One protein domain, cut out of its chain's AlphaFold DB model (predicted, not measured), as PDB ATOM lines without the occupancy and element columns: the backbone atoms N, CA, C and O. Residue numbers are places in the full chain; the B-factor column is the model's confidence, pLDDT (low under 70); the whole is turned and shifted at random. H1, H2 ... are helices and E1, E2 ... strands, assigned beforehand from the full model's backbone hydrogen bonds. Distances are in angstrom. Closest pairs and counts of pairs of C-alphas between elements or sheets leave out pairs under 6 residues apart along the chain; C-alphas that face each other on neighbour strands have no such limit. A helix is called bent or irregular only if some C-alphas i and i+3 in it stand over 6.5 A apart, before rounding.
ATOM      1  N   ALA A  41     202.027 201.057 296.071       96.06
ATOM      2  CA  ALA A  41     202.696 202.036 295.224       96.06
ATOM      3  C   ALA A  41     202.218 203.476 295.473       96.06
ATOM      4  O   ALA A  41     203.048 204.385 295.544       96.06
ATOM      5  N   LYS A  42     200.910 203.676 295.675       96.62
ATOM      6  CA  LYS A  42     200.317 204.973 296.038       96.62
ATOM      7  C   LYS A  42     200.794 205.472 297.398       96.62
ATOM      8  O   LYS A  42     201.094 206.659 297.548       96.62
ATOM      9  N   ASN A  43     200.892 204.579 298.383       97.19
ATOM     10  CA  ASN A  43     201.422 204.922 299.701       97.19
ATOM     11  C   ASN A  43     202.898 205.328 299.621       97.19
ATOM     12  O   ASN A  43     203.268 206.363 300.176       97.19
ATOM     13  N   GLU A  44     203.714 204.583 298.874       97.06
ATOM     14  CA  GLU A  44     205.124 204.917 298.638       97.06
ATOM     15  C   GLU A  44     205.279 206.255 297.903       97.06
ATOM     16  O   GLU A  44     206.077 207.102 298.307       97.06
ATOM     17  N   ALA A  45     204.462 206.508 296.873       96.81
ATOM     18  CA  ALA A  45     204.457 207.779 296.150       96.81
ATOM     19  C   ALA A  45     204.139 208.956 297.086       96.81
ATOM     20  O   ALA A  45     204.784 210.001 297.018       96.81
ATOM     21  N   ARG A  46     203.197 208.784 298.023       96.38
ATOM     22  CA  ARG A  46     202.894 209.796 299.046       96.38
ATOM     23  C   ARG A  46     204.092 210.072 299.959       96.38
ATOM     24  O   ARG A  46     204.369 211.237 300.241       96.38
ATOM     25  N   VAL A  47     204.810 209.039 300.402       95.38
ATOM     26  CA  VAL A  47     206.026 209.218 301.218       95.38
ATOM     27  C   VAL A  47     207.085 209.991 300.435       95.38
ATOM     28  O   VAL A  47     207.644 210.962 300.950       95.38
ATOM     29  N   ILE A  48     207.311 209.623 299.173       95.81
ATOM     30  CA  ILE A  48     208.266 210.295 298.286       95.81
ATOM     31  C   ILE A  48     207.899 211.770 298.075       95.81
ATOM     32  O   ILE A  48     208.776 212.631 298.178       95.81
ATOM     33  N   ARG A  49     206.618 212.087 297.841       95.00
ATOM     34  CA  ARG A  49     206.147 213.478 297.716       95.00
ATOM     35  C   ARG A  49     206.522 214.308 298.937       95.00
ATOM     36  O   ARG A  49     207.123 215.368 298.800       95.00
ATOM     37  N   ASN A  50     206.217 213.787 300.121       91.56
ATOM     38  CA  ASN A  50     206.343 214.522 301.376       91.56
ATOM     39  C   ASN A  50     207.782 214.651 301.892       91.56
ATOM     40  O   ASN A  50     208.039 215.516 302.723       91.56
ATOM     41  N   SER A  51     208.697 213.777 301.462       88.44
ATOM     42  CA  SER A  51     210.046 213.695 302.045       88.44
ATOM     43  C   SER A  51     211.196 213.873 301.055       88.44
ATOM     44  O   SER A  51     212.328 214.100 301.484       88.44
ATOM     45  N   ILE A  52     210.940 213.752 299.747       93.31
ATOM     46  CA  ILE A  52     211.983 213.798 298.715       93.31
ATOM     47  C   ILE A  52     211.683 214.856 297.653       93.31
ATOM     48  O   ILE A  52     212.557 215.665 297.351       93.31
ATOM     49  N   ILE A  53     210.482 214.843 297.068       93.38
ATOM     50  CA  ILE A  53     210.092 215.809 296.022       93.38
ATOM     51  C   ILE A  53     209.970 217.201 296.637       93.38
ATOM     52  O   ILE A  53     210.664 218.128 296.205       93.38
ATOM     53  N   ASN A  54     209.155 217.308 297.688       92.69
ATOM     54  CA  ASN A  54     209.083 218.497 298.515       92.69
ATOM     55  C   ASN A  54     210.312 218.506 299.416       92.69
ATOM     56  O   ASN A  54     210.462 217.655 300.293       92.69
ATOM     57  N   LEU A  55     211.226 219.438 299.158       93.44
ATOM     58  CA  LEU A  55     212.439 219.541 299.951       93.44
ATOM     59  C   LEU A  55     212.078 220.074 301.338       93.44
ATOM     60  O   LEU A  55     211.455 221.124 301.485       93.44
ATOM     61  N   CYS A  56     212.473 219.319 302.354       94.75
ATOM     62  CA  CYS A  56     212.156 219.603 303.744       94.75
ATOM     63  C   CYS A  56     213.413 219.963 304.528       94.75
ATOM     64  O   CYS A  56     214.528 219.562 304.179       94.75
ATOM     65  N   CYS A  57     213.215 220.689 305.627       95.19
ATOM     66  CA  CYS A  57     214.241 220.896 306.634       95.19
ATOM     67  C   CYS A  57     214.807 219.533 307.082       95.19
ATOM     68  O   CYS A  57     214.022 218.633 307.405       95.19
ATOM     69  N   PRO A  58     216.141 219.354 307.102       94.31
ATOM     70  CA  PRO A  58     216.739 218.072 307.452       94.31
ATOM     71  C   PRO A  58     216.574 217.723 308.932       94.31
ATOM     72  O   PRO A  58     216.522 216.536 309.243       94.31
ATOM     73  N   ASN A  59     216.401 218.717 309.812       94.69
ATOM     74  CA  ASN A  59     216.158 218.502 311.236       94.69
ATOM     75  C   ASN A  59     214.934 217.590 311.442       94.69
ATOM     76  O   ASN A  59     213.820 217.904 311.005       94.69
ATOM     77  N   GLU A  60     215.164 216.460 312.116       92.94
ATOM     78  CA  GLU A  60     214.179 215.400 312.353       92.94
ATOM     79  C   GLU A  60     212.942 215.876 313.124       92.94
ATOM     80  O   GLU A  60     211.850 215.361 312.899       92.94
ATOM     81  N   ASN A  61     213.078 216.909 313.957       94.56
ATOM     82  CA  ASN A  61     211.973 217.461 314.742       94.56
ATOM     83  C   ASN A  61     211.151 218.515 313.981       94.56
ATOM     84  O   ASN A  61     210.079 218.901 314.438       94.56
ATOM     85  N   CYS A  62     211.646 219.012 312.842       94.69
ATOM     86  CA  CYS A  62     210.987 220.070 312.077       94.69
ATOM     87  C   CYS A  62     210.297 219.525 310.825       94.69
ATOM     88  O   CYS A  62     209.086 219.675 310.674       94.69
ATOM     89  N   LYS A  63     211.074 218.939 309.899       93.38
ATOM     90  CA  LYS A  63     210.624 218.420 308.589       93.38
ATOM     91  C   LYS A  63     209.681 219.333 307.782       93.38
ATOM     92  O   LYS A  63     209.000 218.865 306.873       93.38
ATOM     93  N   LYS A  64     209.640 220.639 308.064       94.12
ATOM     94  CA  LYS A  64     208.846 221.602 307.291       94.12
ATOM     95  C   LYS A  64     209.418 221.739 305.885       94.12
ATOM     96  O   LYS A  64     210.634 221.842 305.724       94.12
ATOM     97  N   VAL A  65     208.531 221.758 304.894       93.75
ATOM     98  CA  VAL A  65     208.874 222.081 303.504       93.75
ATOM     99  C   VAL A  65     209.415 223.505 303.463       93.75
ATOM    100  O   VAL A  65     208.856 224.389 304.116       93.75
ATOM    101  N   TYR A  66     210.497 223.720 302.726       91.44
ATOM    102  CA  TYR A  66     211.009 225.059 302.467       91.44
ATOM    103  C   TYR A  66     210.737 225.454 301.007       91.44
ATOM    104  O   TYR A  66     210.683 224.597 300.124       91.44
ATOM    105  N   CYS A  67     210.496 226.745 300.777       83.12
ATOM    106  CA  CYS A  67     210.171 227.303 299.463       83.12
ATOM    107  C   CYS A  67     211.418 227.481 298.590       83.12
ATOM    108  O   CYS A  67     212.550 227.360 299.063       83.12
ATOM    109  N   ASP A  68     211.200 227.820 297.321       84.94
ATOM    110  CA  ASP A  68     212.282 228.254 296.446       84.94
ATOM    111  C   ASP A  68     213.009 229.464 297.044       84.94
ATOM    112  O   ASP A  68     212.424 230.310 297.726       84.94
ATOM    113  N   PHE A  69     214.312 229.509 296.813       91.75
ATOM    114  CA  PHE A  69     215.205 230.543 297.308       91.75
ATOM    115  C   PHE A  69     216.210 230.886 296.212       91.75
ATOM    116  O   PHE A  69     216.451 230.089 295.304       91.75
ATOM    117  N   THR A  70     216.818 232.060 296.332       91.31
ATOM    118  CA  THR A  70     217.816 232.573 295.393       91.31
ATOM    119  C   THR A  70     219.080 232.969 296.154       91.31
ATOM    120  O   THR A  70     219.014 233.408 297.306       91.31
ATOM    121  N   GLY A  71     220.247 232.849 295.525       92.12
ATOM    122  CA  GLY A  71     221.512 233.295 296.107       92.12
ATOM    123  C   GLY A  71     222.169 232.270 297.036       92.12
ATOM    124  O   GLY A  71     222.775 231.311 296.564       92.12
ATOM    125  N   CYS A  72     222.173 232.522 298.349       95.06
ATOM    126  CA  CYS A  72     223.012 231.765 299.287       95.06
ATOM    127  C   CYS A  72     222.502 230.329 299.503       95.06
ATOM    128  O   CYS A  72     221.363 230.111 299.907       95.06
ATOM    129  N   MET A  73     223.385 229.348 299.307       96.75
ATOM    130  CA  MET A  73     223.134 227.918 299.524       96.75
ATOM    131  C   MET A  73     223.344 227.474 300.979       96.75
ATOM    132  O   MET A  73     223.140 226.300 301.294       96.75
ATOM    133  N   ALA A  74     223.745 228.376 301.878       97.19
ATOM    134  CA  ALA A  74     223.744 228.147 303.320       97.19
ATOM    135  C   ALA A  74     222.368 228.539 303.878       97.19
ATOM    136  O   ALA A  74     222.120 229.688 304.235       97.19
ATOM    137  N   LEU A  75     221.447 227.577 303.897       96.75
ATOM    138  CA  LEU A  75     220.045 227.814 304.223       96.75
ATOM    139  C   LEU A  75     219.797 227.817 305.727       96.75
ATOM    140  O   LEU A  75     220.385 227.032 306.471       96.75
ATOM    141  N   ASN A  76     218.845 228.649 306.134       96.38
ATOM    142  CA  ASN A  76     218.302 228.712 307.482       96.38
ATOM    143  C   ASN A  76     216.810 228.354 307.435       96.38
ATOM    144  O   ASN A  76     216.042 228.938 306.668       96.38
ATOM    145  N   CYS A  77     216.383 227.388 308.248       96.25
ATOM    146  CA  CYS A  77     214.973 227.054 308.369       96.25
ATOM    147  C   CYS A  77     214.203 228.147 309.125       96.25
ATOM    148  O   CYS A  77     214.353 228.283 310.336       96.25
ATOM    149  N   ALA A  78     213.260 228.810 308.453       94.38
ATOM    150  CA  ALA A  78     212.410 229.845 309.054       94.38
ATOM    151  C   ALA A  78     211.561 229.377 310.259       94.38
ATOM    152  O   ALA A  78     211.080 230.208 311.023       94.38
ATOM    153  N   PHE A  79     211.362 228.065 310.437       95.31
ATOM    154  CA  PHE A  79     210.526 227.514 311.510       95.31
ATOM    155  C   PHE A  79     211.309 227.086 312.755       95.31
ATOM    156  O   PHE A  79     210.841 227.308 313.865       95.31
ATOM    157  N   CYS A  80     212.467 226.438 312.586       96.06
ATOM    158  CA  CYS A  80     213.250 225.902 313.710       96.06
ATOM    159  C   CYS A  80     214.651 226.513 313.845       96.06
ATOM    160  O   CYS A  80     215.380 226.144 314.760       96.06
ATOM    161  N   GLY A  81     215.057 227.400 312.933       95.69
ATOM    162  CA  GLY A  81     216.374 228.042 312.936       95.69
ATOM    163  C   GLY A  81     217.544 227.137 312.531       95.69
ATOM    164  O   GLY A  81     218.687 227.595 312.513       95.69
ATOM    165  N   ALA A  82     217.291 225.861 312.209       96.56
ATOM    166  CA  ALA A  82     218.339 224.929 311.802       96.56
ATOM    167  C   ALA A  82     219.052 225.418 310.535       96.56
ATOM    168  O   ALA A  82     218.403 225.808 309.558       96.56
ATOM    169  N   GLN A  83     220.384 225.354 310.550       97.19
ATOM    170  CA  GLN A  83     221.238 225.709 309.420       97.19
ATOM    171  C   GLN A  83     221.562 224.459 308.614       97.19
ATOM    172  O   GLN A  83     221.948 223.436 309.179       97.19
ATOM    173  N   PHE A  84     221.432 224.512 307.295       97.38
ATOM    174  CA  PHE A  84     221.749 223.369 306.449       97.38
ATOM    175  C   PHE A  84     222.191 223.761 305.045       97.38
ATOM    176  O   PHE A  84     221.925 224.854 304.548       97.38
ATOM    177  N   CYS A  85     222.869 222.822 304.398       97.25
ATOM    178  CA  CYS A  85     223.385 222.989 303.051       97.25
ATOM    179  C   CYS A  85     222.293 222.773 301.998       97.25
ATOM    180  O   CYS A  85     221.691 221.703 301.949       97.25
ATOM    181  N   GLY A  86     222.096 223.728 301.092       95.50
ATOM    182  CA  GLY A  86     221.161 223.610 299.970       95.50
ATOM    183  C   GLY A  86     221.553 222.556 298.925       95.50
ATOM    184  O   GLY A  86     220.697 222.101 298.169       95.50
ATOM    185  N   TRP A  87     222.824 222.131 298.882       95.38
ATOM    186  CA  TRP A  87     223.313 221.124 297.925       95.38
ATOM    187  C   TRP A  87     223.070 219.679 298.374       95.38
ATOM    188  O   TRP A  87     222.776 218.794 297.562       95.38
ATOM    189  N   CYS A  88     223.294 219.404 299.659       95.12
ATOM    190  CA  CYS A  88     223.324 218.044 300.203       95.12
ATOM    191  C   CYS A  88     222.387 217.828 301.396       95.12
ATOM    192  O   CYS A  88     222.253 216.689 301.848       95.12
ATOM    193  N   HIS A  89     221.769 218.898 301.904       95.06
ATOM    194  CA  HIS A  89     220.844 218.906 303.041       95.06
ATOM    195  C   HIS A  89     221.463 218.405 304.342       95.06
ATOM    196  O   HIS A  89     220.760 217.929 305.230       95.06
ATOM    197  N   LYS A  90     222.788 218.511 304.479       95.62
ATOM    198  CA  LYS A  90     223.467 218.255 305.747       95.62
ATOM    199  C   LYS A  90     223.238 219.434 306.690       95.62
ATOM    200  O   LYS A  90     223.492 220.579 306.315       95.62
ATOM    201  N   GLU A  91     222.769 219.131 307.894       96.44
ATOM    202  CA  GLU A  91     222.638 220.099 308.982       96.44
ATOM    203  C   GLU A  91     224.018 220.523 309.506       96.44
ATOM    204  O   GLU A  91     224.959 219.723 309.563       96.44
ATOM    205  N   SER A  92     224.129 221.796 309.871       96.25
ATOM    206  CA  SER A  92     225.323 222.430 310.424       96.25
ATOM    207  C   SER A  92     225.001 223.033 311.787       96.25
ATOM    208  O   SER A  92     223.858 223.386 312.068       96.25
ATOM    209  N   LYS A  93     226.021 223.144 312.644       93.12
ATOM    210  CA  LYS A  93     225.856 223.634 314.021       93.12
ATOM    211  C   LYS A  93     225.495 225.119 314.082       93.12
ATOM    212  O   LYS A  93     224.723 225.523 314.941       93.12
ATOM    213  N   ASP A  94     226.063 225.904 313.175       95.44
ATOM    214  CA  ASP A  94     225.939 227.357 313.124       95.44
ATOM    215  C   ASP A  94     226.088 227.868 311.678       95.44
ATOM    216  O   ASP A  94     226.296 227.092 310.736       95.44
ATOM    217  N   SER A  95     225.926 229.183 311.505       95.06
ATOM    218  CA  SER A  95     225.978 229.855 310.203       95.06
ATOM    219  C   SER A  95     227.351 229.737 309.540       95.06
ATOM    220  O   SER A  95     227.427 229.435 308.348       95.06
ATOM    221  N   ASP A  96     228.439 229.929 310.282       95.94
ATOM    222  CA  ASP A  96     229.792 229.955 309.716       95.94
ATOM    223  C   ASP A  96     230.207 228.563 309.235       95.94
ATOM    224  O   ASP A  96     230.673 228.396 308.103       95.94
ATOM    225  N   ALA A  97     229.928 227.537 310.043       96.38
ATOM    226  CA  ALA A  97     230.110 226.142 309.670       96.38
ATOM    227  C   ALA A  97     229.263 225.767 308.445       96.38
ATOM    228  O   ALA A  97     229.722 224.998 307.596       96.38
ATOM    229  N   ASN A  98     228.050 226.324 308.315       97.25
ATOM    230  CA  ASN A  98     227.197 226.083 307.153       97.25
ATOM    231  C   ASN A  98     227.805 226.678 305.875       97.25
ATOM    232  O   ASN A  98     227.953 225.972 304.878       97.25
ATOM    233  N   HIS A  99     228.242 227.940 305.910       96.69
ATOM    234  CA  HIS A  99     228.906 228.574 304.768       96.69
ATOM    235  C   HIS A  99     230.196 227.839 304.385       96.69
ATOM    236  O   HIS A  99     230.430 227.572 303.203       96.69
ATOM    237  N   GLN A 100     231.013 227.450 305.368       96.31
ATOM    238  CA  GLN A 100     232.226 226.670 305.127       96.31
ATOM    239  C   GLN A 100     231.906 225.305 304.503       96.31
ATOM    240  O   GLN A 100     232.587 224.878 303.567       96.31
ATOM    241  N   HIS A 101     230.861 224.624 304.982       97.25
ATOM    242  CA  HIS A 101     230.426 223.360 304.401       97.25
ATOM    243  C   HIS A 101     229.961 223.534 302.957       97.25
ATOM    244  O   HIS A 101     230.340 222.730 302.116       97.25
ATOM    245  N   VAL A 102     229.162 224.561 302.658       97.19
ATOM    246  CA  VAL A 102     228.653 224.824 301.305       97.19
ATOM    247  C   VAL A 102     229.802 225.021 300.317       97.19
ATOM    248  O   VAL A 102     229.807 224.371 299.270       97.19
ATOM    249  N   ARG A 103     230.806 225.839 300.664       96.00
ATOM    250  CA  ARG A 103     232.000 226.051 299.824       96.00
ATOM    251  C   ARG A 103     232.740 224.743 299.538       96.00
ATOM    252  O   ARG A 103     233.123 224.489 298.407       96.00
ATOM    253  N   ASN A 104     232.877 223.892 300.554       95.62
ATOM    254  CA  ASN A 104     233.603 222.622 300.467       95.62
ATOM    255  C   ASN A 104     232.702 221.423 300.120       95.62
ATOM    256  O   ASN A 104     233.114 220.267 300.246       95.62
ATOM    257  N   CYS A 105     231.441 221.659 299.750       96.00
ATOM    258  CA  CYS A 105     230.492 220.582 299.533       96.00
ATOM    259  C   CYS A 105     230.835 219.867 298.226       96.00
ATOM    260  O   CYS A 105     230.839 220.481 297.168       96.00
ATOM    261  N   ALA A 106     230.989 218.543 298.262       94.31
ATOM    262  CA  ALA A 106     231.216 217.745 297.051       94.31
ATOM    263  C   ALA A 106     230.054 217.806 296.034       94.31
ATOM    264  O   ALA A 106     230.157 217.283 294.931       94.31
ATOM    265  N   SER A 107     228.907 218.368 296.427       93.81
ATOM    266  CA  SER A 107     227.751 218.597 295.552       93.81
ATOM    267  C   SER A 107     227.618 220.054 295.096       93.81
ATOM    268  O   SER A 107     226.626 220.365 294.444       93.81
ATOM    269  N   ASN A 108     228.570 220.924 295.451       94.06
ATOM    270  CA  ASN A 108     228.613 222.300 294.976       94.06
ATOM    271  C   ASN A 108     228.898 222.311 293.466       94.06
ATOM    272  O   ASN A 108     229.788 221.600 293.001       94.06
ATOM    273  N   LEU A 109     228.097 223.066 292.716       91.50
ATOM    274  CA  LEU A 109     228.195 223.170 291.258       91.50
ATOM    275  C   LEU A 109     228.887 224.449 290.786       91.50
ATOM    276  O   LEU A 109     229.196 224.543 289.604       91.50
ATOM    277  N   THR A 110     229.141 225.401 291.686       91.69
ATOM    278  CA  THR A 110     229.798 226.663 291.337       91.69
ATOM    279  C   THR A 110     231.271 226.416 291.019       91.69
ATOM    280  O   THR A 110     231.955 225.720 291.775       91.69
ATOM    281  N   GLU A 111     231.793 227.034 289.962       85.94
ATOM    282  CA  GLU A 111     233.198 226.877 289.552       85.94
ATOM    283  C   GLU A 111     234.196 227.421 290.588       85.94
ATOM    284  O   GLU A 111     235.308 226.916 290.726       85.94
ATOM    285  N   SER A 112     233.793 228.437 291.354       87.56
ATOM    286  CA  SER A 112     234.644 229.151 292.314       87.56
ATOM    287  C   SER A 112     234.506 228.664 293.761       87.56
ATOM    288  O   SER A 112     234.994 229.327 294.680       87.56
ATOM    289  N   SER A 113     233.819 227.537 293.995       90.88
ATOM    290  CA  SER A 113     233.458 227.082 295.350       90.88
ATOM    291  C   SER A 113     232.757 228.187 296.156       90.88
ATOM    292  O   SER A 113     232.998 228.385 297.353       90.88
ATOM    293  N   SER A 114     231.910 228.957 295.474       92.88
ATOM    294  CA  SER A 114     231.078 230.001 296.054       92.88
ATOM    295  C   SER A 114     229.962 229.377 296.893       92.88
ATOM    296  O   SER A 114     229.523 228.250 296.656       92.88
ATOM    297  N   TYR A 115     229.495 230.112 297.902       93.56
ATOM    298  CA  TYR A 115     228.254 229.771 298.599       93.56
ATOM    299  C   TYR A 115     227.027 230.464 298.000       93.56
ATOM    300  O   TYR A 115     225.910 230.093 298.349       93.56
ATOM    301  N   TYR A 116     227.217 231.433 297.103       96.00
ATOM    302  CA  TYR A 116     226.162 231.972 296.249       96.00
ATOM    303  C   TYR A 116     226.083 231.172 294.955       96.00
ATOM    304  O   TYR A 116     227.119 230.943 294.330       96.00
ATOM    305  N   ALA A 117     224.866 230.803 294.569       95.50
ATOM    306  CA  ALA A 117     224.560 230.099 293.333       95.50
ATOM    307  C   ALA A 117     223.495 230.857 292.529       95.50
ATOM    308  O   ALA A 117     222.649 231.555 293.099       95.50
ATOM    309  N   THR A 118     223.538 230.711 291.209       95.12
ATOM    310  CA  THR A 118     222.491 231.203 290.306       95.12
ATOM    311  C   THR A 118     221.229 230.350 290.426       95.12
ATOM    312  O   THR A 118     221.271 229.204 290.878       95.12
ATOM    313  N   ASP A 119     220.087 230.866 289.974       94.00
ATOM    314  CA  ASP A 119     218.829 230.109 289.993       94.00
ATOM    315  C   ASP A 119     218.922 228.796 289.201       94.00
ATOM    316  O   ASP A 119     218.327 227.788 289.587       94.00
ATOM    317  N   GLU A 120     219.687 228.781 288.108       93.12
ATOM    318  CA  GLU A 120     219.922 227.579 287.307       93.12
ATOM    319  C   GLU A 120     220.750 226.544 288.073       93.12
ATOM    320  O   GLU A 120     220.378 225.367 288.136       93.12
ATOM    321  N   GLU A 121     221.830 226.982 288.723       94.75
ATOM    322  CA  GLU A 121     222.668 226.132 289.567       94.75
ATOM    323  C   GLU A 121     221.877 225.567 290.755       94.75
ATOM    324  O   GLU A 121     221.989 224.375 291.056       94.75
ATOM    325  N   ILE A 122     221.025 226.383 291.389       94.88
ATOM    326  CA  ILE A 122     220.138 225.960 292.480       94.88
ATOM    327  C   ILE A 122     219.175 224.882 291.982       94.88
ATOM    328  O   ILE A 122     219.109 223.796 292.571       94.88
ATOM    329  N   ARG A 123     218.459 225.126 290.874       93.06
ATOM    330  CA  ARG A 123     217.528 224.144 290.287       93.06
ATOM    331  C   ARG A 123     218.243 222.839 289.945       93.06
ATOM    332  O   ARG A 123     217.749 221.758 290.279       93.06
ATOM    333  N   LEU A 124     219.424 222.919 289.333       93.00
ATOM    334  CA  LEU A 124     220.218 221.751 288.965       93.00
ATOM    335  C   LEU A 124     220.719 220.985 290.198       93.00
ATOM    336  O   LEU A 124     220.615 219.755 290.246       93.00
ATOM    337  N   GLY A 125     221.215 221.688 291.214       93.44
ATOM    338  CA  GLY A 125     221.660 221.114 292.482       93.44
ATOM    339  C   GLY A 125     220.541 220.380 293.209       93.44
ATOM    340  O   GLY A 125     220.681 219.206 293.565       93.44
ATOM    341  N   GLN A 126     219.389 221.036 293.349       93.62
ATOM    342  CA  GLN A 126     218.201 220.439 293.948       93.62
ATOM    343  C   GLN A 126     217.718 219.219 293.154       93.62
ATOM    344  O   GLN A 126     217.406 218.181 293.740       93.62
ATOM    345  N   ARG A 127     217.707 219.288 291.816       93.56
ATOM    346  CA  ARG A 127     217.373 218.146 290.954       93.56
ATOM    347  C   ARG A 127     218.327 216.971 291.181       93.56
ATOM    348  O   ARG A 127     217.865 215.846 291.379       93.56
ATOM    349  N   ARG A 128     219.645 217.211 291.229       93.56
ATOM    350  CA  ARG A 128     220.651 216.174 291.536       93.56
ATOM    351  C   ARG A 128     220.427 215.563 292.921       93.56
ATOM    352  O   ARG A 128     220.522 214.344 293.076       93.56
ATOM    353  N   TYR A 129     220.105 216.378 293.923       93.94
ATOM    354  CA  TYR A 129     219.770 215.892 295.260       93.94
ATOM    355  C   TYR A 129     218.530 214.984 295.251       93.94
ATOM    356  O   TYR A 129     218.615 213.848 295.731       93.94
ATOM    357  N   ARG A 130     217.424 215.430 294.636       94.44
ATOM    358  CA  ARG A 130     216.186 214.642 294.501       94.44
ATOM    359  C   ARG A 130     216.455 213.307 293.814       94.44
ATOM    360  O   ARG A 130     216.064 212.276 294.348       94.44
ATOM    361  N   ILE A 131     217.199 213.293 292.705       94.12
ATOM    362  CA  ILE A 131     217.556 212.054 291.990       94.12
ATOM    363  C   ILE A 131     218.319 211.083 292.898       94.12
ATOM    364  O   ILE A 131     217.960 209.908 292.967       94.12
ATOM    365  N   ARG A 132     219.341 211.545 293.634       93.56
ATOM    366  CA  ARG A 132     220.096 210.675 294.559       93.56
ATOM    367  C   ARG A 132     219.199 210.072 295.639       93.56
ATOM    368  O   ARG A 132     219.289 208.876 295.912       93.56
ATOM    369  N   LYS A 133     218.327 210.882 296.245       94.12
ATOM    370  CA  LYS A 133     217.399 210.425 297.287       94.12
ATOM    371  C   LYS A 133     216.332 209.480 296.737       94.12
ATOM    372  O   LYS A 133     216.088 208.449 297.357       94.12
ATOM    373  N   LEU A 134     215.771 209.776 295.564       95.38
ATOM    374  CA  LEU A 134     214.836 208.901 294.856       95.38
ATOM    375  C   LEU A 134     215.476 207.547 294.559       95.38
ATOM    376  O   LEU A 134     214.903 206.532 294.931       95.38
ATOM    377  N   LYS A 135     216.684 207.514 293.975       94.00
ATOM    378  CA  LYS A 135     217.421 206.260 293.728       94.00
ATOM    379  C   LYS A 135     217.596 205.449 295.010       94.00
ATOM    380  O   LYS A 135     217.284 204.263 295.036       94.00
ATOM    381  N   HIS A 136     218.051 206.098 296.082       93.19
ATOM    382  CA  HIS A 136     218.256 205.435 297.368       93.19
ATOM    383  C   HIS A 136     216.956 204.871 297.960       93.19
ATOM    384  O   HIS A 136     216.964 203.780 298.525       93.19
ATOM    385  N   TYR A 137     215.845 205.600 297.847       95.00
ATOM    386  CA  TYR A 137     214.548 205.161 298.363       95.00
ATOM    387  C   TYR A 137     213.952 204.035 297.512       95.00
ATOM    388  O   TYR A 137     213.649 202.959 298.021       95.00
ATOM    389  N   LEU A 138     213.857 204.251 296.198       94.00
ATOM    390  CA  LEU A 138     213.301 203.297 295.238       94.00
ATOM    391  C   LEU A 138     214.104 201.993 295.186       94.00
ATOM    392  O   LEU A 138     213.520 200.935 294.967       94.00
ATOM    393  N   GLY A 139     215.418 202.037 295.427       92.69
ATOM    394  CA  GLY A 139     216.272 200.849 295.514       92.69
ATOM    395  C   GLY A 139     215.879 199.867 296.624       92.69
ATOM    396  O   GLY A 139     216.214 198.691 296.532       92.69
ATOM    397  N   LYS A 140     215.131 200.315 297.643       93.56
ATOM    398  CA  LYS A 140     214.640 199.467 298.744       93.56
ATOM    399  C   LYS A 140     213.321 198.763 298.420       93.56
ATOM    400  O   LYS A 140     212.923 197.849 299.139       93.56
ATOM    401  N   LEU A 141     212.623 199.192 297.368       93.12
ATOM    402  CA  LEU A 141     211.310 198.670 297.001       93.12
ATOM    403  C   LEU A 141     211.433 197.456 296.072       93.12
ATOM    404  O   LEU A 141     212.344 197.356 295.249       93.12
ATOM    405  N   LYS A 142     210.454 196.544 296.148       92.12
ATOM    406  CA  LYS A 142     210.316 195.451 295.172       92.12
ATOM    407  C   LYS A 142     210.101 196.027 293.771       92.12
ATOM    408  O   LYS A 142     209.429 197.044 293.625       92.12
ATOM    409  N   LYS A 143     210.619 195.350 292.739       90.50
ATOM    410  CA  LYS A 143     210.604 195.827 291.342       90.50
ATOM    411  C   LYS A 143     209.215 196.279 290.870       90.50
ATOM    412  O   LYS A 143     209.107 197.359 290.298       90.50
ATOM    413  N   ASP A 144     208.178 195.495 291.151       89.88
ATOM    414  CA  ASP A 144     206.814 195.789 290.693       89.88
ATOM    415  C   ASP A 144     206.231 197.025 291.387       89.88
ATOM    416  O   ASP A 144     205.692 197.911 290.727       89.88
ATOM    417  N   VAL A 145     206.428 197.129 292.708       93.94
ATOM    418  CA  VAL A 145     206.030 198.305 293.495       93.94
ATOM    419  C   VAL A 145     206.798 199.530 293.022       93.94
ATOM    420  O   VAL A 145     206.187 200.545 292.738       93.94
ATOM    421  N   ARG A 146     208.121 199.429 292.855       93.62
ATOM    422  CA  ARG A 146     208.973 200.523 292.372       93.62
ATOM    423  C   ARG A 146     208.487 201.078 291.037       93.62
ATOM    424  O   ARG A 146     208.361 202.290 290.898       93.62
ATOM    425  N   ASN A 147     208.221 200.206 290.066       91.31
ATOM    426  CA  ASN A 147     207.764 200.619 288.741       91.31
ATOM    427  C   ASN A 147     206.388 201.294 288.815       91.31
ATOM    428  O   ASN A 147     206.191 202.344 288.208       91.31
ATOM    429  N   ALA A 148     205.464 200.732 289.599       93.25
ATOM    430  CA  ALA A 148     204.156 201.336 289.831       93.25
ATOM    431  C   ALA A 148     204.271 202.691 290.556       93.25
ATOM    432  O   ALA A 148     203.619 203.650 290.165       93.25
ATOM    433  N   THR A 149     205.150 202.815 291.553       95.88
ATOM    434  CA  THR A 149     205.405 204.067 292.277       95.88
ATOM    435  C   THR A 149     205.976 205.146 291.360       95.88
ATOM    436  O   THR A 149     205.549 206.291 291.438       95.88
ATOM    437  N   VAL A 150     206.917 204.804 290.474       94.75
ATOM    438  CA  VAL A 150     207.453 205.757 289.486       94.75
ATOM    439  C   VAL A 150     206.361 206.203 288.509       94.75
ATOM    440  O   VAL A 150     206.284 207.389 288.201       94.75
ATOM    441  N   ALA A 151     205.481 205.293 288.081       93.19
ATOM    442  CA  ALA A 151     204.336 205.644 287.241       93.19
ATOM    443  C   ALA A 151     203.364 206.611 287.948       93.19
ATOM    444  O   ALA A 151     202.903 207.568 287.330       93.19
ATOM    445  N   GLU A 152     203.111 206.417 289.248       95.62
ATOM    446  CA  GLU A 152     202.286 207.315 290.077       95.62
ATOM    447  C   GLU A 152     202.901 208.714 290.277       95.62
ATOM    448  O   GLU A 152     202.176 209.653 290.597       95.62
ATOM    449  N   LEU A 153     204.219 208.864 290.100       95.81
ATOM    450  CA  LEU A 153     204.961 210.123 290.262       95.81
ATOM    451  C   LEU A 153     205.273 210.826 288.933       95.81
ATOM    452  O   LEU A 153     206.044 211.784 288.904       95.81
ATOM    453  N   LYS A 154     204.738 210.325 287.813       94.19
ATOM    454  CA  LYS A 154     205.135 210.755 286.466       94.19
ATOM    455  C   LYS A 154     205.072 212.274 286.281       94.19
ATOM    456  O   LYS A 154     206.032 212.853 285.786       94.19
ATOM    457  N   ARG A 155     203.969 212.904 286.692       94.31
ATOM    458  CA  ARG A 155     203.744 214.344 286.496       94.31
ATOM    459  C   ARG A 155     204.733 215.182 287.299       94.31
ATOM    460  O   ARG A 155     205.353 216.085 286.763       94.31
ATOM    461  N   GLU A 156     204.936 214.836 288.564       94.50
ATOM    462  CA  GLU A 156     205.842 215.553 289.458       94.50
ATOM    463  C   GLU A 156     207.302 215.416 289.010       94.50
ATOM    464  O   GLU A 156     208.099 216.341 289.159       94.50
ATOM    465  N   LEU A 157     207.667 214.256 288.457       94.44
ATOM    466  CA  LEU A 157     208.981 214.049 287.858       94.44
ATOM    467  C   LEU A 157     209.162 214.908 286.599       94.44
ATOM    468  O   LEU A 157     210.218 215.519 286.453       94.44
ATOM    469  N   GLU A 158     208.147 214.998 285.736       93.88
ATOM    470  CA  GLU A 158     208.150 215.855 284.541       93.88
ATOM    471  C   GLU A 158     208.281 217.342 284.906       93.88
ATOM    472  O   GLU A 158     209.166 218.013 284.373       93.88
ATOM    473  N   ASP A 159     207.502 217.824 285.878       92.31
ATOM    474  CA  ASP A 159     207.539 219.216 286.355       92.31
ATOM    475  C   ASP A 159     208.920 219.600 286.921       92.31
ATOM    476  O   ASP A 159     209.398 220.723 286.755       92.31
ATOM    477  N   LEU A 160     209.609 218.646 287.557       91.00
ATOM    478  CA  LEU A 160     210.970 218.817 288.078       91.00
ATOM    479  C   LEU A 160     212.072 218.548 287.036       91.00
ATOM    480  O   LEU A 160     213.266 218.582 287.365       91.00
ATOM    481  N   GLY A 161     211.698 218.219 285.799       92.38
ATOM    482  CA  GLY A 161     212.610 217.846 284.721       92.38
ATOM    483  C   GLY A 161     213.352 216.526 284.958       92.38
ATOM    484  O   GLY A 161     214.382 216.276 284.335       92.38
ATOM    485  N   ILE A 162     212.910 215.663 285.872       92.12
ATOM    486  CA  ILE A 162     213.551 214.383 286.183       92.12
ATOM    487  C   ILE A 162     213.049 213.304 285.217       92.12
ATOM    488  O   ILE A 162     211.922 212.831 285.302       92.12
ATOM    489  N   LYS A 163     213.937 212.858 284.328       89.88
ATOM    490  CA  LYS A 163     213.701 211.724 283.428       89.88
ATOM    491  C   LYS A 163     213.600 210.414 284.221       89.88
ATOM    492  O   LYS A 163     214.440 210.165 285.090       89.88
ATOM    493  N   GLN A 164     212.608 209.571 283.930       86.56
ATOM    494  CA  GLN A 164     212.391 208.312 284.662       86.56
ATOM    495  C   GLN A 164     213.567 207.345 284.485       86.56
ATOM    496  O   GLN A 164     213.945 206.648 285.422       86.56
ATOM    497  N   GLU A 165     214.203 207.362 283.315       84.88
ATOM    498  CA  GLU A 165     215.375 206.551 282.975       84.88
ATOM    499  C   GLU A 165     216.541 206.845 283.920       84.88
ATOM    500  O   GLU A 165     217.291 205.944 284.294       84.88
ATOM    501  N   ALA A 166     216.646 208.094 284.389       81.44
ATOM    502  CA  ALA A 166     217.664 208.492 285.345       81.44
ATOM    503  C   ALA A 166     217.473 207.838 286.723       81.44
ATOM    504  O   ALA A 166     218.394 207.914 287.528       81.44
ATOM    505  N   LEU A 167     216.324 207.216 287.020       84.00
ATOM    506  CA  LEU A 167     216.027 206.561 288.301       84.00
ATOM    507  C   LEU A 167     216.330 205.053 288.308       84.00
ATOM    508  O   LEU A 167     216.365 204.456 289.385       84.00
ATOM    509  N   PHE A 168     216.587 204.440 287.148       79.94
ATOM    510  CA  PHE A 168     216.883 203.010 287.022       79.94
ATOM    511  C   PHE A 168     218.365 202.774 286.688       79.94
ATOM    512  O   PHE A 168     218.992 203.551 285.974       79.94
TER     513      PHE A 168
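This is residues 41 to 168 of the 186 residues of the protein "Hypothetical protein" of Amorphochlora amoebiformis (UniProt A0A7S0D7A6). The domain has two lobes strung along one long helix, H3: at one end H1, H4, H5 and H6 gather loosely round its second half, and at the other a small strand hairpin, E1 and E2, has H2 packed on it among long loops. H3 comes nearest the middle, while H4 and H2 lie at the far ends. The printed part has 128 residues and is mostly helix, with six named helices and two named strands in the order H1 E1 E2 H2 H3 H4 H5 H6; the sheet, E1 - E2, is antiparallel. The whole is compact, with a radius of gyration of the C-alphas of 15.2 A, and spans 45 by 33 by 22 A.

H1, residues 41 to 53, begins at C-alpha 41 (202.696, 202.036, 295.224) and is 15.7 A long; it is irregular, but only just, with C-alphas 50 and 53 6.7 A apart. E1, residues 74 to 76, is 6.9 A long and E2, residues 83 to 85, 7.3 A. H2, residues 95 to 103, measures 12.6 A. H3, residues 119 to 138, is the longest helix at 27.9 A and begins at C-alpha 119 (218.829, 230.109, 289.993). H4, residues 143 to 152, is 14.2 A long, H5, residues 154 to 159, 8.8 A, and H6, residues 164 to 167, 5.4 A, ending at C-alpha 167 (216.027, 206.561, 288.301).

H1 touches H3 with residues 48 to 53 alone, the closest C-alphas being those of Ile 52 and Arg 130, 6.0 A apart; they run opposite ways at a tilt of 36 degrees, only just steep. H1 touches H4 with residues 41 to 45 alone, the closest C-alphas being those of Ala 41 and Thr 149 at 4.5 A, at a steep tilt of 65 degrees. H6 touches residues 131 to 135 of H3, the closest C-alphas being those of Lys 135 and Leu 167 at 5.6 A. H5 touches no helix. E1 and E2 form an antiparallel hairpin, with N 75 and O 84 2.8 A apart and N 84 and O 75 2.9 A apart, both within hydrogen-bond range. The closest C-alphas of E2 and H2 are those of Cys 85 and Val 102, 5.8 A apart. H2 and H3 are apart. Every O i to N i+4 pair is within hydrogen-bond range in H2, H3, H4 and H5; in H1 8 of 9 are, and H6 is too short for such a pair.

The C-alphas farthest apart, those of Asp 96 and Asp 144, are 45.4 A apart. The printed part has no cut. The links H1 to E1, residues 54 to 73, and H2 to H3, residues 104 to 118, are long. Residues 71 to 72 pair antiparallel with residues 116 to 117. The mean pLDDT of the printed part is 93.7, and no printed residue is under 70.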